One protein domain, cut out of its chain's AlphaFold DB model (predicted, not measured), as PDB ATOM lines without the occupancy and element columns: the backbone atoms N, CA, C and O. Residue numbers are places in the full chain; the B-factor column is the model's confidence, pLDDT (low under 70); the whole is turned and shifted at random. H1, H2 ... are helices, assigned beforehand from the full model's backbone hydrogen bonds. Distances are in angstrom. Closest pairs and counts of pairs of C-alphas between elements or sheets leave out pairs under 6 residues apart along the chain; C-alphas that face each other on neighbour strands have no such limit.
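Overview. This is residues 175 to 315 of the 380 residues of the protein "MYND-type domain-containing protein" of Rhizoclosmatium globosum (UniProt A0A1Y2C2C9). Picture a loose four-helix bundle made of two helical hairpins side by side, H2 with H3 and H4 with H5, with few contacts between the two. H1 packs beside H2, H6 packs along H5, and H7, H8 and H9 make a low-confidence tail on the outside, where H8 crosses near H3. The printed part has 141 residues with nine named helices, H1 to H9 in order, and no named strand; its class is all helix. It is compact, with a radius of gyration of the C-alphas of 14.6 A, and rounded, spanning 38 by 36 by 26 A.

Along the chain. Find C-alpha 175 at (146.655, 88.994, 178.816), where H1 begins; it runs to residue 181. H2, residues 185 to 198, measures 19.9 A, and H3, residues 204 to 216, measures 17.9 A. Next look for H4, residues 230 to 241, 16.5 A long. H5, residues 247 to 263, is the longest helix by residues; from C-alpha 247 at (156.899, 112.549, 187.339) it covers 24.5 A. H6, residues 269 to 281, measures 18.9 A. H7 is residues 284 to 291 and H8 residues 295 to 306. H9, residues 312 to 315, ends at C-alpha 315, (158.459, 117.731, 163.625).

Arrangement. H2, H3, H4 and H5 form an up and down bundle, each running against the one before it. Start at H1, which touches H2 in a hairpin, closest at the C-alphas of Leu 179 and Leu 188, 5.5 A. H2 and H3 form a hairpin at a shallow tilt of 26 degrees, closest at C-alphas 192 and 210, 5.1 A. H4 and H5 form another, closest at C-alphas 240 and 250, 4.3 A. H5 is the hub, touching three helices. It only just touches H3, with 3 pairs of C-alphas within 8 A, through its residues 249 to 256 alone; C-alphas 215 and 256 come closest, 6.4 A. H5 and H6 are a hairpin at 20 degrees, a shallow tilt, closest at C-alphas 251 and 275, 4.5 A. H7 touches no helix. H8 and H3 are close but not clearly touching, at a steep tilt of 59 degrees; C-alphas 212 and 297 come closest, 8.0 A. H8 touches H9 only at the corner, with residues 304 to 306 alone, closest at C-alphas 305 and 312, 5.0 A. In H1 to H8 every O i to N i+4 pair is within hydrogen-bond range; H9 is too short for such a pair.

Size, cuts and confidence. The C-alphas farthest apart are those of Gly 225 and Glu 285, 41.5 A. The printed part has no cut. H3 to H4 is a long link, residues 217 to 229; the other links are tight. The mean pLDDT of the printed part is 78.2; look for values under 70 at residues 201 to 205, 221 to 225 and 286 to 315.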
ATOM      1  N   LYS A 175     147.941  88.632 179.423       94.00
ATOM      2  CA  LYS A 175     146.655  88.994 178.816       94.00
ATOM      3  C   LYS A 175     146.771  90.215 177.904       94.00
ATOM      4  O   LYS A 175     146.165  90.217 176.839       94.00
ATOM      5  N   ALA A 176     147.522  91.244 178.292       91.12
ATOM      6  CA  ALA A 176     147.762  92.397 177.426       91.12
ATOM      7  C   ALA A 176     148.504  91.993 176.139       91.12
ATOM      8  O   ALA A 176     148.070  92.378 175.054       91.12
ATOM      9  N   SER A 177     149.549  91.166 176.246       89.12
ATOM     10  CA  SER A 177     150.260  90.620 175.084       89.12
ATOM     11  C   SER A 177     149.346  89.785 174.178       89.12
ATOM     12  O   SER A 177     149.335  90.007 172.973       89.12
ATOM     13  N   ASP A 178     148.513  88.902 174.733       93.94
ATOM     14  CA  ASP A 178     147.558  88.096 173.952       93.94
ATOM     15  C   ASP A 178     146.528  88.972 173.214       93.94
ATOM     16  O   ASP A 178     146.242  88.754 172.036       93.94
ATOM     17  N   LEU A 179     146.003  90.020 173.864       93.94
ATOM     18  CA  LEU A 179     145.109  90.987 173.213       93.94
ATOM     19  C   LEU A 179     145.813  91.740 172.073       93.94
ATOM     20  O   LEU A 179     145.194  91.993 171.039       93.94
ATOM     21  N   TRP A 180     147.087  92.095 172.261       91.81
ATOM     22  CA  TRP A 180     147.909  92.743 171.241       91.81
ATOM     23  C   TRP A 180     148.136  91.831 170.031       91.81
ATOM     24  O   TRP A 180     147.836  92.224 168.907       91.81
ATOM     25  N   GLU A 181     148.600  90.602 170.257       90.44
ATOM     26  CA  GLU A 181     148.892  89.618 169.205       90.44
ATOM     27  C   GLU A 181     147.652  89.257 168.377       90.44
ATOM     28  O   GLU A 181     147.752  89.009 167.176       90.44
ATOM     29  N   ARG A 182     146.465  89.285 168.992       93.31
ATOM     30  CA  ARG A 182     145.180  89.046 168.315       93.31
ATOM     31  C   ARG A 182     144.596  90.277 167.616       93.31
ATOM     32  O   ARG A 182     143.474  90.193 167.119       93.31
ATOM     33  N   GLY A 183     145.274  91.426 167.637       91.06
ATOM     34  CA  GLY A 183     144.759  92.674 167.056       91.06
ATOM     35  C   GLY A 183     143.526  93.235 167.779       91.06
ATOM     36  O   GLY A 183     142.779  94.036 167.223       91.06
ATOM     37  N   GLN A 184     143.273  92.841 169.031       92.94
ATOM     38  CA  GLN A 184     142.108  93.280 169.808       92.94
ATOM     39  C   GLN A 184     142.352  94.651 170.458       92.94
ATOM     40  O   GLN A 184     142.359  94.800 171.682       92.94
ATOM     41  N   ILE A 185     142.561  95.677 169.625       92.12
ATOM     42  CA  ILE A 185     143.078  96.990 170.041       92.12
ATOM     43  C   ILE A 185     142.170  97.687 171.060       92.12
ATOM     44  O   ILE A 185     142.655  98.196 172.071       92.12
ATOM     45  N   LYS A 186     140.846  97.671 170.856       92.69
ATOM     46  CA  LYS A 186     139.889  98.284 171.795       92.69
ATOM     47  C   LYS A 186     139.912  97.596 173.160       92.69
ATOM     48  O   LYS A 186     139.883  98.257 174.196       92.69
ATOM     49  N   GLN A 187     139.952  96.265 173.163       94.69
ATOM     50  CA  GLN A 187     139.995  95.459 174.379       94.69
ATOM     51  C   GLN A 187     141.307  95.691 175.125       94.69
ATOM     52  O   GLN A 187     141.271  95.898 176.335       94.69
ATOM     53  N   LEU A 188     142.439  95.726 174.414       94.31
ATOM     54  CA  LEU A 188     143.739  96.057 174.990       94.31
ATOM     55  C   LEU A 188     143.744  97.459 175.599       94.31
ATOM     56  O   LEU A 188     144.223  97.631 176.720       94.31
ATOM     57  N   ARG A 189     143.180  98.448 174.895       94.62
ATOM     58  CA  ARG A 189     143.078  99.831 175.374       94.62
ATOM     59  C   ARG A 189     142.302  99.894 176.689       94.62
ATOM     60  O   ARG A 189     142.841 100.352 177.694       94.62
ATOM     61  N   ASN A 190     141.090  99.339 176.712       94.75
ATOM     62  CA  ASN A 190     140.239  99.303 177.904       94.75
ATOM     63  C   ASN A 190     140.880  98.522 179.060       94.75
ATOM     64  O   ASN A 190     140.806  98.938 180.216       94.75
ATOM     65  N   PHE A 191     141.514  97.389 178.753       95.62
ATOM     66  CA  PHE A 191     142.201  96.567 179.741       95.62
ATOM     67  C   PHE A 191     143.380  97.319 180.365       95.62
ATOM     68  O   PHE A 191     143.495  97.354 181.589       95.62
ATOM     69  N   SER A 192     144.190  97.990 179.546       94.44
ATOM     70  CA  SER A 192     145.320  98.797 180.012       94.44
ATOM     71  C   SER A 192     144.847  99.961 180.882       94.44
ATOM     72  O   SER A 192     145.371 100.141 181.974       94.44
ATOM     73  N   MET A 193     143.794 100.688 180.479       94.94
ATOM     74  CA  MET A 193     143.189 101.746 181.305       94.94
ATOM     75  C   MET A 193     142.716 101.216 182.660       94.94
ATOM     76  O   MET A 193     142.962 101.834 183.696       94.94
ATOM     77  N   SER A 194     142.037 100.063 182.663       94.81
ATOM     78  CA  SER A 194     141.578  99.427 183.897       94.81
ATOM     79  C   SER A 194     142.754  99.071 184.796       94.81
ATOM     80  O   SER A 194     142.689  99.356 185.986       94.81
ATOM     81  N   ARG A 195     143.817  98.474 184.245       93.06
ATOM     82  CA  ARG A 195     145.008  98.097 185.012       93.06
ATOM     83  C   ARG A 195     145.739  99.317 185.553       93.06
ATOM     84  O   ARG A 195     146.036  99.329 186.734       93.06
ATOM     85  N   ILE A 196     145.927 100.366 184.758       92.62
ATOM     86  CA  ILE A 196     146.531 101.629 185.210       92.62
ATOM     87  C   ILE A 196     145.761 102.222 186.403       92.62
ATOM     88  O   ILE A 196     146.378 102.700 187.349       92.62
ATOM     89  N   ARG A 197     144.419 102.171 186.391       90.62
ATOM     90  CA  ARG A 197     143.579 102.685 187.491       90.62
ATOM     91  C   ARG A 197     143.626 101.837 188.754       90.62
ATOM     92  O   ARG A 197     143.470 102.380 189.843       90.62
ATOM     93  N   THR A 198     143.730 100.520 188.606       85.69
ATOM     94  CA  THR A 198     143.630  99.585 189.733       85.69
ATOM     95  C   THR A 198     144.973  99.070 190.215       85.69
ATOM     96  O   THR A 198     144.999  98.336 191.201       85.69
ATOM     97  N   LEU A 199     146.068  99.424 189.542       81.81
ATOM     98  CA  LEU A 199     147.401  99.025 189.949       81.81
ATOM     99  C   LEU A 199     147.713  99.603 191.335       81.81
ATOM    100  O   LEU A 199     147.623 100.823 191.516       81.81
ATOM    101  N   PRO A 200     148.096  98.758 192.306       70.06
ATOM    102  CA  PRO A 200     148.649  99.233 193.560       70.06
ATOM    103  C   PRO A 200     149.786 100.244 193.342       70.06
ATOM    104  O   PRO A 200     150.606 100.066 192.433       70.06
ATOM    105  N   PRO A 201     149.870 101.300 194.170       62.81
ATOM    106  CA  PRO A 201     151.033 102.172 194.191       62.81
ATOM    107  C   PRO A 201     152.319 101.360 194.368       62.81
ATOM    108  O   PRO A 201     152.358 100.400 195.129       62.81
ATOM    109  N   GLY A 202     153.377 101.757 193.668       59.75
ATOM    110  CA  GLY A 202     154.666 101.070 193.726       59.75
ATOM    111  C   GLY A 202     154.861  99.915 192.773       59.75
ATOM    112  O   GLY A 202     155.968  99.390 192.706       59.75
ATOM    113  N   LEU A 203     153.848  99.629 191.956       68.19
ATOM    114  CA  LEU A 203     153.998  98.815 190.765       68.19
ATOM    115  C   LEU A 203     154.345  99.670 189.527       68.19
ATOM    116  O   LEU A 203     153.595  99.734 188.551       68.19
ATOM    117  N   ASN A 204     155.478 100.379 189.582       69.00
ATOM    118  CA  ASN A 204     155.900 101.288 188.512       69.00
ATOM    119  C   ASN A 204     156.229 100.579 187.188       69.00
ATOM    120  O   ASN A 204     155.880 101.117 186.139       69.00
ATOM    121  N   TYR A 205     156.838  99.391 187.220       69.06
ATOM    122  CA  TYR A 205     157.198  98.642 186.014       69.06
ATOM    123  C   TYR A 205     155.945  98.168 185.279       69.06
ATOM    124  O   TYR A 205     155.802  98.367 184.072       69.06
ATOM    125  N   TYR A 206     154.970  97.613 186.001       77.56
ATOM    126  CA  TYR A 206     153.715  97.214 185.367       77.56
ATOM    127  C   TYR A 206     152.886  98.426 184.935       77.56
ATOM    128  O   TYR A 206     152.254  98.387 183.878       77.56
ATOM    129  N   LEU A 207     152.906  99.524 185.696       84.69
ATOM    130  CA  LEU A 207     152.255 100.770 185.299       84.69
ATOM    131  C   LEU A 207     152.815 101.286 183.972       84.69
ATOM    132  O   LEU A 207     152.052 101.633 183.073       84.69
ATOM    133  N   GLU A 208     154.134 101.284 183.830       80.25
ATOM    134  CA  GLU A 208     154.837 101.618 182.595       80.25
ATOM    135  C   GLU A 208     154.505 100.651 181.464       80.25
ATOM    136  O   GLU A 208     154.198 101.103 180.361       80.25
ATOM    137  N   TYR A 209     154.497  99.341 181.724       83.56
ATOM    138  CA  TYR A 209     154.102  98.330 180.748       83.56
ATOM    139  C   TYR A 209     152.682  98.590 180.221       83.56
ATOM    140  O   TYR A 209     152.478  98.675 179.007       83.56
ATOM    141  N   TYR A 210     151.697  98.791 181.102       90.62
ATOM    142  CA  TYR A 210     150.318  99.071 180.688       90.62
ATOM    143  C   TYR A 210     150.178 100.440 180.022       90.62
ATOM    144  O   TYR A 210     149.408 100.568 179.072       90.62
ATOM    145  N   LEU A 211     150.928 101.454 180.459       89.19
ATOM    146  CA  LEU A 211     150.958 102.763 179.809       89.19
ATOM    147  C   LEU A 211     151.563 102.668 178.400       89.19
ATOM    148  O   LEU A 211     151.032 103.256 177.460       89.19
ATOM    149  N   GLY A 212     152.612 101.863 178.229       85.44
ATOM    150  CA  GLY A 212     153.214 101.536 176.943       85.44
ATOM    151  C   GLY A 212     152.246 100.786 176.029       85.44
ATOM    152  O   GLY A 212     152.057 101.188 174.882       85.44
ATOM    153  N   MET A 213     151.568  99.752 176.535       88.31
ATOM    154  CA  MET A 213     150.534  99.020 175.791       88.31
ATOM    155  C   MET A 213     149.378  99.933 175.385       88.31
ATOM    156  O   MET A 213     148.984  99.947 174.220       88.31
ATOM    157  N   TYR A 214     148.899 100.767 176.310       93.00
ATOM    158  CA  TYR A 214     147.895 101.793 176.046       93.00
ATOM    159  C   TYR A 214     148.345 102.740 174.927       93.00
ATOM    160  O   TYR A 214     147.626 102.918 173.945       93.00
ATOM    161  N   MET A 215     149.562 103.283 175.006       88.88
ATOM    162  CA  MET A 215     150.127 104.166 173.981       88.88
ATOM    163  C   MET A 215     150.258 103.496 172.612       88.88
ATOM    164  O   MET A 215     149.944 104.114 171.589       88.88
ATOM    165  N   ARG A 216     150.704 102.235 172.580       86.44
ATOM    166  CA  ARG A 216     150.832 101.448 171.347       86.44
ATOM    167  C   ARG A 216     149.495 101.316 170.616       86.44
ATOM    168  O   ARG A 216     149.495 101.361 169.389       86.44
ATOM    169  N   THR A 217     148.361 101.305 171.329       90.50
ATOM    170  CA  THR A 217     147.016 101.295 170.708       90.50
ATOM    171  C   THR A 217     146.686 102.532 169.859       90.50
ATOM    172  O   THR A 217     145.672 102.532 169.165       90.50
ATOM    173  N   PHE A 218     147.531 103.572 169.895       87.12
ATOM    174  CA  PHE A 218     147.410 104.795 169.092       87.12
ATOM    175  C   PHE A 218     148.534 104.963 168.056       87.12
ATOM    176  O   PHE A 218     148.591 105.987 167.381       87.12
ATOM    177  N   HIS A 219     149.525 104.066 168.008       77.38
ATOM    178  CA  HIS A 219     150.593 104.073 166.986       77.38
ATOM    179  C   HIS A 219     150.243 103.246 165.759       77.38
ATOM    180  O   HIS A 219     150.853 103.411 164.711       77.38
ATOM    181  N   ILE A 220     149.290 102.345 165.921       71.81
ATOM    182  CA  ILE A 220     148.833 101.488 164.857       71.81
ATOM    183  C   ILE A 220     147.938 102.337 163.935       71.81
ATOM    184  O   ILE A 220     146.783 102.597 164.270       71.81
ATOM    185  N   ASP A 221     148.482 102.765 162.792       51.72
ATOM    186  CA  ASP A 221     147.749 103.342 161.651       51.72
ATOM    187  C   ASP A 221     146.886 102.255 160.985       51.72
ATOM    188  O   ASP A 221     147.093 101.898 159.827       51.72
ATOM    189  N   PHE A 222     145.969 101.631 161.727       51.44
ATOM    190  CA  PHE A 222     145.119 100.598 161.149       51.44
ATOM    191  C   PHE A 222     143.817 101.188 160.632       51.44
ATOM    192  O   PHE A 222     143.047 101.829 161.347       51.44
ATOM    193  N   GLU A 223     143.554 100.836 159.378       52.75
ATOM    194  CA  GLU A 223     142.265 100.886 158.691       52.75
ATOM    195  C   GLU A 223     141.152 100.163 159.492       52.75
ATOM    196  O   GLU A 223     139.962 100.403 159.282       52.75
ATOM    197  N   GLU A 224     141.517  99.340 160.482       56.34
ATOM    198  CA  GLU A 224     140.631  98.608 161.393       56.34
ATOM    199  C   GLU A 224     140.130  99.449 162.588       56.34
ATOM    200  O   GLU A 224     140.354  99.139 163.756       56.34
ATOM    201  N   GLY A 225     139.399 100.527 162.306       59.97
ATOM    202  CA  GLY A 225     138.150 100.849 163.015       59.97
ATOM    203  C   GLY A 225     138.116 100.980 164.552       59.97
ATOM    204  O   GLY A 225     137.018 100.918 165.107       59.97
ATOM    205  N   CYS A 226     139.229 101.183 165.268       82.94
ATOM    206  CA  CYS A 226     139.213 101.493 166.706       82.94
ATOM    207  C   CYS A 226     139.441 102.995 166.950       82.94
ATOM    208  O   CYS A 226     140.545 103.395 167.351       82.94
ATOM    209  N   PRO A 227     138.418 103.847 166.724       89.44
ATOM    210  CA  PRO A 227     138.567 105.288 166.817       89.44
ATOM    211  C   PRO A 227     139.079 105.691 168.197       89.44
ATOM    212  O   PRO A 227     138.733 105.103 169.226       89.44
ATOM    213  N   THR A 228     139.934 106.705 168.202       92.56
ATOM    214  CA  THR A 228     140.293 107.406 169.432       92.56
ATOM    215  C   THR A 228     139.062 108.166 169.916       92.56
ATOM    216  O   THR A 228     138.345 108.760 169.112       92.56
ATOM    217  N   THR A 229     138.784 108.115 171.214       94.62
ATOM    218  CA  THR A 229     137.589 108.718 171.814       94.62
ATOM    219  C   THR A 229     137.955 109.825 172.799       94.62
ATOM    220  O   THR A 229     139.076 109.891 173.293       94.62
ATOM    221  N   VAL A 230     136.986 110.681 173.135       94.38
ATOM    222  CA  VAL A 230     137.155 111.694 174.195       94.38
ATOM    223  C   VAL A 230     137.426 111.037 175.555       94.38
ATOM    224  O   VAL A 230     138.194 111.569 176.344       94.38
ATOM    225  N   GLN A 231     136.885 109.840 175.809       95.69
ATOM    226  CA  GLN A 231     137.155 109.091 177.044       95.69
ATOM    227  C   GLN A 231     138.628 108.679 177.169       95.69
ATOM    228  O   GLN A 231     139.169 108.668 178.276       95.69
ATOM    229  N   ASP A 232     139.285 108.370 176.044       96.06
ATOM    230  CA  ASP A 232     140.722 108.086 176.016       96.06
ATOM    231  C   ASP A 232     141.516 109.327 176.447       96.06
ATOM    232  O   ASP A 232     142.405 109.249 177.294       96.06
ATOM    233  N   GLU A 233     141.139 110.492 175.913       96.06
ATOM    234  CA  GLU A 233     141.742 111.779 176.252       96.06
ATOM    235  C   GLU A 233     141.531 112.155 177.723       96.06
ATOM    236  O   GLU A 233     142.485 112.523 178.406       96.06
ATOM    237  N   GLU A 234     140.296 112.056 178.217       96.38
ATOM    238  CA  GLU A 234     139.933 112.371 179.600       96.38
ATOM    239  C   GLU A 234     140.740 111.532 180.589       96.38
ATOM    240  O   GLU A 234     141.371 112.089 181.489       96.38
ATOM    241  N   PHE A 235     140.791 110.215 180.371       97.12
ATOM    242  CA  PHE A 235     141.553 109.291 181.205       97.12
ATOM    243  C   PHE A 235     143.035 109.664 181.273       97.12
ATOM    244  O   PHE A 235     143.603 109.769 182.361       97.12
ATOM    245  N   ILE A 236     143.681 109.877 180.124       96.75
ATOM    246  CA  ILE A 236     145.123 110.111 180.124       96.75
ATOM    247  C   ILE A 236     145.477 111.512 180.645       96.75
ATOM    248  O   ILE A 236     146.534 111.708 181.244       96.75
ATOM    249  N   VAL A 237     144.588 112.496 180.460       96.19
ATOM    250  CA  VAL A 237     144.739 113.847 181.016       96.19
ATOM    251  C   VAL A 237     144.575 113.829 182.533       96.19
ATOM    252  O   VAL A 237     145.335 114.513 183.221       96.19
ATOM    253  N   GLU A 238     143.609 113.069 183.050       95.88
ATOM    254  CA  GLU A 238     143.429 112.829 184.484       95.88
ATOM    255  C   GLU A 238     144.702 112.212 185.077       95.88
ATOM    256  O   GLU A 238     145.313 112.803 185.972       95.88
ATOM    257  N   PHE A 239     145.184 111.114 184.489       95.12
ATOM    258  CA  PHE A 239     146.411 110.442 184.916       95.12
ATOM    259  C   PHE A 239     147.635 111.372 184.870       95.12
ATOM    260  O   PHE A 239     148.425 111.436 185.809       95.12
ATOM    261  N   ALA A 240     147.793 112.169 183.806       94.81
ATOM    262  CA  ALA A 240     148.903 113.115 183.683       94.81
ATOM    263  C   ALA A 240     148.859 114.243 184.733       94.81
ATOM    264  O   ALA A 240     149.874 114.917 184.965       94.81
ATOM    265  N   ARG A 241     147.700 114.520 185.335       93.88
ATOM    266  CA  ARG A 241     147.539 115.550 186.370       93.88
ATOM    267  C   ARG A 241     147.754 114.993 187.765       93.88
ATOM    268  O   ARG A 241     148.336 115.713 188.574       93.88
ATOM    269  N   ASP A 242     147.378 113.742 187.991       89.88
ATOM    270  CA  ASP A 242     147.464 113.066 189.279       89.88
ATOM    271  C   ASP A 242     148.888 113.112 189.860       89.88
ATOM    272  O   ASP A 242     149.842 112.591 189.281       89.88
ATOM    273  N   SER A 243     149.038 113.800 190.992       86.81
ATOM    274  CA  SER A 243     150.311 114.000 191.686       86.81
ATOM    275  C   SER A 243     150.803 112.762 192.431       86.81
ATOM    276  O   SER A 243     151.943 112.764 192.883       86.81
ATOM    277  N   ARG A 244     149.978 111.715 192.550       81.06
ATOM    278  CA  ARG A 244     150.354 110.449 193.195       81.06
ATOM    279  C   ARG A 244     151.286 109.605 192.328       81.06
ATOM    280  O   ARG A 244     151.993 108.752 192.860       81.06
ATOM    281  N   HIS A 245     151.271 109.818 191.012       85.38
ATOM    282  CA  HIS A 245     152.130 109.108 190.068       85.38
ATOM    283  C   HIS A 245     153.493 109.780 189.925       85.38
ATOM    284  O   HIS A 245     153.629 111.001 190.044       85.38
ATOM    285  N   HIS A 246     154.504 108.972 189.609       84.19
ATOM    286  CA  HIS A 246     155.854 109.462 189.387       84.19
ATOM    287  C   HIS A 246     155.896 110.486 188.237       84.19
ATOM    288  O   HIS A 246     155.136 110.399 187.264       84.19
ATOM    289  N   MET A 247     156.794 111.471 188.330       85.12
ATOM    290  CA  MET A 247     156.899 112.549 187.339       85.12
ATOM    291  C   MET A 247     157.171 112.018 185.926       85.12
ATOM    292  O   MET A 247     156.622 112.554 184.963       85.12
ATOM    293  N   PHE A 248     157.926 110.922 185.816       84.19
ATOM    294  CA  PHE A 248     158.167 110.199 184.567       84.19
ATOM    295  C   PHE A 248     156.872 109.697 183.911       84.19
ATOM    296  O   PHE A 248     156.583 110.060 182.770       84.19
ATOM    297  N   HIS A 249     156.026 108.950 184.633       87.50
ATOM    298  CA  HIS A 249     154.755 108.443 184.088       87.50
ATOM    299  C   HIS A 249     153.816 109.581 183.705       87.50
ATOM    300  O   HIS A 249     153.166 109.536 182.663       87.50
ATOM    301  N   ARG A 250     153.782 110.647 184.511       91.88
ATOM    302  CA  ARG A 250     152.993 111.851 184.215       91.88
ATOM    303  C   ARG A 250     153.497 112.582 182.971       91.88
ATOM    304  O   ARG A 250     152.699 113.223 182.282       91.88
ATOM    305  N   ALA A 251     154.797 112.538 182.687       87.94
ATOM    306  CA  ALA A 251     155.376 113.088 181.465       87.94
ATOM    307  C   ALA A 251     154.978 112.243 180.243       87.94
ATOM    308  O   ALA A 251     154.449 112.797 179.276       87.94
ATOM    309  N   ILE A 252     155.103 110.912 180.331       86.06
ATOM    310  CA  ILE A 252     154.647 109.962 179.299       86.06
ATOM    311  C   ILE A 252     153.155 110.151 179.003       86.06
ATOM    312  O   ILE A 252     152.752 110.311 177.851       86.06
ATOM    313  N   ALA A 253     152.322 110.205 180.040       93.00
ATOM    314  CA  ALA A 253     150.892 110.420 179.893       93.00
ATOM    315  C   ALA A 253     150.565 111.799 179.310       93.00
ATOM    316  O   ALA A 253     149.690 111.910 178.459       93.00
ATOM    317  N   GLY A 254     151.296 112.852 179.694       92.75
ATOM    318  CA  GLY A 254     151.147 114.179 179.092       92.75
ATOM    319  C   GLY A 254     151.438 114.182 177.588       92.75
ATOM    320  O   GLY A 254     150.715 114.814 176.814       92.75
ATOM    321  N   PHE A 255     152.452 113.426 177.163       87.81
ATOM    322  CA  PHE A 255     152.760 113.212 175.752       87.81
ATOM    323  C   PHE A 255     151.664 112.400 175.043       87.81
ATOM    324  O   PHE A 255     151.176 112.809 173.988       87.81
ATOM    325  N   CYS A 256     151.202 111.303 175.648       89.56
ATOM    326  CA  CYS A 256     150.096 110.502 175.124       89.56
ATOM    327  C   CYS A 256     148.804 111.331 174.976       89.56
ATOM    328  O   CYS A 256     148.164 111.294 173.926       89.56
ATOM    329  N   ALA A 257     148.481 112.174 175.960       94.75
ATOM    330  CA  ALA A 257     147.350 113.102 175.933       94.75
ATOM    331  C   ALA A 257     147.425 114.105 174.781       94.75
ATOM    332  O   ALA A 257     146.406 114.488 174.205       94.75
ATOM    333  N   TRP A 258     148.625 114.577 174.455       92.25
ATOM    334  CA  TRP A 258     148.832 115.426 173.292       92.25
ATOM    335  C   TRP A 258     148.621 114.645 171.987       92.25
ATOM    336  O   TRP A 258     147.901 115.116 171.107       92.25
ATOM    337  N   LYS A 259     149.160 113.428 171.878       87.00
ATOM    338  CA  LYS A 259     148.978 112.582 170.693       87.00
ATOM    339  C   LYS A 259     147.503 112.250 170.441       87.00
ATOM    340  O   LYS A 259     147.017 112.418 169.326       87.00
ATOM    341  N   ILE A 260     146.774 111.861 171.483       92.12
ATOM    342  CA  ILE A 260     145.325 111.623 171.425       92.12
ATOM    343  C   ILE A 260     144.580 112.876 170.951       92.12
ATOM    344  O   ILE A 260     143.698 112.773 170.106       92.12
ATOM    345  N   SER A 261     144.982 114.069 171.404       91.94
ATOM    346  CA  SER A 261     144.358 115.324 170.959       91.94
ATOM    347  C   SER A 261     144.499 115.571 169.449       91.94
ATOM    348  O   SER A 261     143.584 116.100 168.822       91.94
ATOM    349  N   ILE A 262     145.605 115.129 168.835       87.25
ATOM    350  CA  ILE A 262     145.776 115.167 167.375       87.25
ATOM    351  C   ILE A 262     144.825 114.186 166.696       87.25
ATOM    352  O   ILE A 262     144.145 114.567 165.749       87.25
ATOM    353  N   LEU A 263     144.749 112.950 167.196       87.25
ATOM    354  CA  LEU A 263     143.865 111.913 166.649       87.25
ATOM    355  C   LEU A 263     142.380 112.300 166.741       87.25
ATOM    356  O   LEU A 263     141.576 111.878 165.916       87.25
ATOM    357  N   LEU A 264     142.023 113.144 167.710       89.88
ATOM    358  CA  LEU A 264     140.690 113.730 167.864       89.88
ATOM    359  C   LEU A 264     140.471 115.009 167.036       89.88
ATOM    360  O   LEU A 264     139.422 115.637 167.161       89.88
ATOM    361  N   ASN A 265     141.432 115.417 166.200       87.88
ATOM    362  CA  ASN A 265     141.412 116.674 165.438       87.88
ATOM    363  C   ASN A 265     141.240 117.932 166.315       87.88
ATOM    364  O   ASN A 265     140.698 118.944 165.874       87.88
ATOM    365  N   SER A 266     141.711 117.887 167.563       90.50
ATOM    366  CA  SER A 266     141.677 119.005 168.508       90.50
ATOM    367  C   SER A 266     143.040 119.155 169.193       90.50
ATOM    368  O   SER A 266     143.169 118.911 170.391       90.50
ATOM    369  N   PRO A 267     144.109 119.495 168.446       87.31
ATOM    370  CA  PRO A 267     145.459 119.501 168.993       87.31
ATOM    371  C   PRO A 267     145.573 120.470 170.176       87.31
ATOM    372  O   PRO A 267     145.196 121.638 170.076       87.31
ATOM    373  N   VAL A 268     146.175 120.009 171.277       88.69
ATOM    374  CA  VAL A 268     146.452 120.834 172.468       88.69
ATOM    375  C   VAL A 268     147.964 120.945 172.705       88.69
ATOM    376  O   VAL A 268     148.508 120.268 173.582       88.69
ATOM    377  N   PRO A 269     148.682 121.816 171.969       82.81
ATOM    378  CA  PRO A 269     150.146 121.927 172.008       82.81
ATOM    379  C   PRO A 269     150.754 122.098 173.399       82.81
ATOM    380  O   PRO A 269     151.815 121.556 173.702       82.81
ATOM    381  N   LYS A 270     150.048 122.814 174.284       83.56
ATOM    382  CA  LYS A 270     150.479 123.051 175.666       83.56
ATOM    383  C   LYS A 270     150.755 121.748 176.428       83.56
ATOM    384  O   LYS A 270     151.611 121.739 177.312       83.56
ATOM    385  N   ARG A 271     150.064 120.651 176.095       89.56
ATOM    386  CA  ARG A 271     150.294 119.334 176.708       89.56
ATOM    387  C   ARG A 271     151.672 118.775 176.361       89.56
ATOM    388  O   ARG A 271     152.363 118.328 177.269       89.56
ATOM    389  N   LEU A 272     152.102 118.894 175.103       85.56
ATOM    390  CA  LEU A 272     153.442 118.489 174.670       85.56
ATOM    391  C   LEU A 272     154.523 119.305 175.376       85.56
ATOM    392  O   LEU A 272     155.444 118.735 175.949       85.56
ATOM    393  N   ALA A 273     154.372 120.633 175.402       80.81
ATOM    394  CA  ALA A 273     155.315 121.506 176.097       80.81
ATOM    395  C   ALA A 273     155.428 121.142 177.590       80.81
ATOM    396  O   ALA A 273     156.527 121.015 178.116       80.81
ATOM    397  N   THR A 274     154.294 120.895 178.253       87.12
ATOM    398  CA  THR A 274     154.267 120.479 179.667       87.12
ATOM    399  C   THR A 274     154.938 119.118 179.874       87.12
ATOM    400  O   THR A 274     155.658 118.939 180.850       87.12
ATOM    401  N   ALA A 275     154.722 118.156 178.971       85.94
ATOM    402  CA  ALA A 275     155.371 116.849 179.030       85.94
ATOM    403  C   ALA A 275     156.896 116.962 178.876       85.94
ATOM    404  O   ALA A 275     157.630 116.368 179.660       85.94
ATOM    405  N   LEU A 276     157.372 117.773 177.925       80.81
ATOM    406  CA  LEU A 276     158.802 118.019 177.714       80.81
ATOM    407  C   LEU A 276     159.459 118.689 178.924       80.81
ATOM    408  O   LEU A 276     160.527 118.258 179.347       80.81
ATOM    409  N   GLU A 277     158.826 119.710 179.504       82.62
ATOM    410  CA  GLU A 277     159.350 120.355 180.715       82.62
ATOM    411  C   GLU A 277     159.415 119.380 181.896       82.62
ATOM    412  O   GLU A 277     160.413 119.352 182.613       82.62
ATOM    413  N   ARG A 278     158.413 118.502 182.050       86.12
ATOM    414  CA  ARG A 278     158.466 117.428 183.052       86.12
ATOM    415  C   ARG A 278     159.644 116.492 182.812       86.12
ATOM    416  O   ARG A 278     160.388 116.247 183.750       86.12
ATOM    417  N   PHE A 279     159.863 116.025 181.582       80.94
ATOM    418  CA  PHE A 279     161.019 115.174 181.276       80.94
ATOM    419  C   PHE A 279     162.352 115.853 181.606       80.94
ATOM    420  O   PHE A 279     163.211 115.228 182.216       80.94
ATOM    421  N   LYS A 280     162.510 117.138 181.268       79.19
ATOM    422  CA  LYS A 280     163.726 117.907 181.585       79.19
ATOM    423  C   LYS A 280     163.960 118.082 183.084       79.19
ATOM    424  O   LYS A 280     165.102 118.247 183.495       79.19
ATOM    425  N   SER A 281     162.894 118.095 183.882       82.69
ATOM    426  CA  SER A 281     162.991 118.238 185.337       82.69
ATOM    427  C   SER A 281     163.351 116.949 186.078       82.69
ATOM    428  O   SER A 281     163.626 117.020 187.272       82.69
ATOM    429  N   ILE A 282     163.357 115.789 185.409       78.38
ATOM    430  CA  ILE A 282     163.757 114.520 186.032       78.38
ATOM    431  C   ILE A 282     165.295 114.441 186.029       78.38
ATOM    432  O   ILE A 282     165.896 114.556 184.954       78.38
ATOM    433  N   PRO A 283     165.950 114.243 187.189       80.19
ATOM    434  CA  PRO A 283     167.389 114.017 187.272       80.19
ATOM    435  C   PRO A 283     167.852 112.871 186.365       80.19
ATOM    436  O   PRO A 283     167.170 111.856 186.201       80.19
ATOM    437  N   ARG A 284     169.042 113.013 185.777       71.00
ATOM    438  CA  ARG A 284     169.574 112.030 184.821       71.00
ATOM    439  C   ARG A 284     169.842 110.678 185.481       71.00
ATOM    440  O   ARG A 284     169.711 109.648 184.827       71.00
ATOM    441  N   GLU A 285     170.217 110.688 186.750       72.00
ATOM    442  CA  GLU A 285     170.497 109.509 187.566       72.00
ATOM    443  C   GLU A 285     169.213 108.714 187.835       72.00
ATOM    444  O   GLU A 285     169.193 107.489 187.703       72.00
ATOM    445  N   GLU A 286     168.120 109.421 188.140       67.75
ATOM    446  CA  GLU A 286     166.798 108.827 188.337       67.75
ATOM    447  C   GLU A 286     166.302 108.198 187.040       67.75
ATOM    448  O   GLU A 286     165.964 107.015 187.025       67.75
ATOM    449  N   LEU A 287     166.399 108.952 185.938       63.47
ATOM    450  CA  LEU A 287     166.188 108.436 184.595       63.47
ATOM    451  C   LEU A 287     166.999 107.152 184.399       63.47
ATOM    452  O   LEU A 287     166.400 106.116 184.170       63.47
ATOM    453  N   GLN A 288     168.324 107.153 184.570       53.88
ATOM    454  CA  GLN A 288     169.153 105.959 184.353       53.88
ATOM    455  C   GLN A 288     168.684 104.735 185.146       53.88
ATOM    456  O   GLN A 288     168.627 103.656 184.571       53.88
ATOM    457  N   SER A 289     168.293 104.890 186.412       54.25
ATOM    458  CA  SER A 289     167.777 103.773 187.217       54.25
ATOM    459  C   SER A 289     166.428 103.234 186.721       54.25
ATOM    460  O   SER A 289     166.199 102.031 186.763       54.25
ATOM    461  N   THR A 290     165.566 104.100 186.184       54.31
ATOM    462  CA  THR A 290     164.293 103.717 185.555       54.31
ATOM    463  C   THR A 290     164.492 103.206 184.118       54.31
ATOM    464  O   THR A 290     163.704 102.411 183.634       54.31
ATOM    465  N   ILE A 291     165.561 103.623 183.429       50.47
ATOM    466  CA  ILE A 291     165.795 103.466 181.980       50.47
ATOM    467  C   ILE A 291     166.157 102.028 181.559       50.47
ATOM    468  O   ILE A 291     165.847 101.652 180.428       50.47
ATOM    469  N   TRP A 292     166.799 101.210 182.405       43.66
ATOM    470  CA  TRP A 292     167.368  99.916 181.965       43.66
ATOM    471  C   TRP A 292     166.326  98.906 181.444       43.66
ATOM    472  O   TRP A 292     166.661  98.091 180.589       43.66
ATOM    473  N   GLY A 293     165.059  98.997 181.867       50.16
ATOM    474  CA  GLY A 293     163.953  98.194 181.316       50.16
ATOM    475  C   GLY A 293     163.322  98.748 180.027       50.16
ATOM    476  O   GLY A 293     162.433  98.118 179.461       50.16
ATOM    477  N   TYR A 294     163.754  99.924 179.563       53.88
ATOM    478  CA  TYR A 294     163.009 100.756 178.609       53.88
ATOM    479  C   TYR A 294     163.841 101.265 177.444       53.88
ATOM    480  O   TYR A 294     163.414 102.210 176.781       53.88
ATOM    481  N   MET A 295     164.991 100.652 177.164       51.00
ATOM    482  CA  MET A 295     165.841 101.036 176.035       51.00
ATOM    483  C   MET A 295     165.036 101.233 174.744       51.00
ATOM    484  O   MET A 295     165.243 102.248 174.104       51.00
ATOM    485  N   ASP A 296     164.020 100.413 174.457       50.69
ATOM    486  CA  ASP A 296     163.150 100.588 173.282       50.69
ATOM    487  C   ASP A 296     162.208 101.801 173.372       50.69
ATOM    488  O   ASP A 296     162.000 102.510 172.390       50.69
ATOM    489  N   VAL A 297     161.600 102.064 174.535       49.22
ATOM    490  CA  VAL A 297     160.677 103.201 174.737       49.22
ATOM    491  C   VAL A 297     161.451 104.509 174.808       49.22
ATOM    492  O   VAL A 297     160.949 105.528 174.347       49.22
ATOM    493  N   ILE A 298     162.673 104.474 175.333       50.53
ATOM    494  CA  ILE A 298     163.594 105.602 175.407       50.53
ATOM    495  C   ILE A 298     164.295 105.810 174.089       50.53
ATOM    496  O   ILE A 298     164.366 106.946 173.690       50.53
ATOM    497  N   GLU A 299     164.726 104.790 173.353       53.72
ATOM    498  CA  GLU A 299     165.160 104.958 171.963       53.72
ATOM    499  C   GLU A 299     164.009 105.472 171.115       53.72
ATOM    500  O   GLU A 299     164.230 106.318 170.261       53.72
ATOM    501  N   THR A 300     162.774 105.033 171.368       52.91
ATOM    502  CA  THR A 300     161.598 105.597 170.705       52.91
ATOM    503  C   THR A 300     161.363 107.035 171.149       52.91
ATOM    504  O   THR A 300     161.072 107.844 170.288       52.91
ATOM    505  N   LEU A 301     161.513 107.386 172.434       49.34
ATOM    506  CA  LEU A 301     161.370 108.745 172.983       49.34
ATOM    507  C   LEU A 301     162.549 109.659 172.636       49.34
ATOM    508  O   LEU A 301     162.350 110.853 172.549       49.34
ATOM    509  N   ASP A 302     163.747 109.136 172.430       48.22
ATOM    510  CA  ASP A 302     165.001 109.841 172.164       48.22
ATOM    511  C   ASP A 302     165.207 109.955 170.656       48.22
ATOM    512  O   ASP A 302     165.498 111.033 170.166       48.22
ATOM    513  N   SER A 303     164.887 108.924 169.869       52.50
ATOM    514  CA  SER A 303     164.671 109.070 168.421       52.50
ATOM    515  C   SER A 303     163.473 109.962 168.145       52.50
ATOM    516  O   SER A 303     163.520 110.775 167.222       52.50
ATOM    517  N   ALA A 304     162.422 109.867 168.965       46.81
ATOM    518  CA  ALA A 304     161.344 110.827 168.923       46.81
ATOM    519  C   ALA A 304     161.874 112.218 169.266       46.81
ATOM    520  O   ALA A 304     161.773 113.096 168.444       46.81
ATOM    521  N   ILE A 305     162.454 112.493 170.419       45.97
ATOM    522  CA  ILE A 305     162.759 113.873 170.816       45.97
ATOM    523  C   ILE A 305     163.975 114.424 170.039       45.97
ATOM    524  O   ILE A 305     163.946 115.575 169.608       45.97
ATOM    525  N   TYR A 306     164.992 113.608 169.765       45.59
ATOM    526  CA  TYR A 306     166.333 114.000 169.303       45.59
ATOM    527  C   TYR A 306     166.849 113.276 168.034       45.59
ATOM    528  O   TYR A 306     167.947 113.581 167.563       45.59
ATOM    529  N   GLY A 307     166.095 112.344 167.439       48.47
ATOM    530  CA  GLY A 307     166.528 111.575 166.263       48.47
ATOM    531  C   GLY A 307     166.784 112.428 165.009       48.47
ATOM    532  O   GLY A 307     166.012 113.321 164.666       48.47
ATOM    533  N   LYS A 308     167.867 112.132 164.275       43.69
ATOM    534  CA  LYS A 308     168.348 112.934 163.125       43.69
ATOM    535  C   LYS A 308     167.503 112.840 161.847       43.69
ATOM    536  O   LYS A 308     167.651 113.694 160.979       43.69
ATOM    537  N   THR A 309     166.658 111.822 161.699       44.59
ATOM    538  CA  THR A 309     165.887 111.574 160.464       44.59
ATOM    539  C   THR A 309     164.426 112.012 160.561       44.59
ATOM    540  O   THR A 309     163.895 112.490 159.565       44.59
ATOM    541  N   VAL A 310     163.793 111.918 161.739       45.38
ATOM    542  CA  VAL A 310     162.418 112.401 162.007       45.38
ATOM    543  C   VAL A 310     162.251 112.772 163.495       45.38
ATOM    544  O   VAL A 310     161.316 112.345 164.164       45.38
ATOM    545  N   GLY A 311     163.188 113.529 164.069       44.47
ATOM    546  CA  GLY A 311     163.048 113.992 165.450       44.47
ATOM    547  C   GLY A 311     161.831 114.909 165.584       44.47
ATOM    548  O   GLY A 311     161.647 115.822 164.794       44.47
ATOM    549  N   TRP A 312     160.996 114.713 166.591       43.22
ATOM    550  CA  TRP A 312     159.996 115.637 167.101       43.22
ATOM    551  C   TRP A 312     160.554 117.026 167.332       43.22
ATOM    552  O   TRP A 312     159.761 117.928 167.220       43.22
ATOM    553  N   VAL A 313     161.847 117.278 167.557       42.44
ATOM    554  CA  VAL A 313     162.362 118.659 167.427       42.44
ATOM    555  C   VAL A 313     162.177 119.180 165.995       42.44
ATOM    556  O   VAL A 313     161.641 120.262 165.828       42.44
ATOM    557  N   VAL A 314     162.470 118.393 164.958       44.72
ATOM    558  CA  VAL A 314     162.208 118.713 163.537       44.72
ATOM    559  C   VAL A 314     160.712 118.697 163.193       44.72
ATOM    560  O   VAL A 314     160.271 119.487 162.360       44.72
ATOM    561  N   LEU A 315     159.911 117.835 163.830       43.78
ATOM    562  CA  LEU A 315     158.459 117.731 163.625       43.78
ATOM    563  C   LEU A 315     157.694 118.820 164.390       43.78
ATOM    564  O   LEU A 315     156.730 119.348 163.865       43.78
TER     565      LEU A 315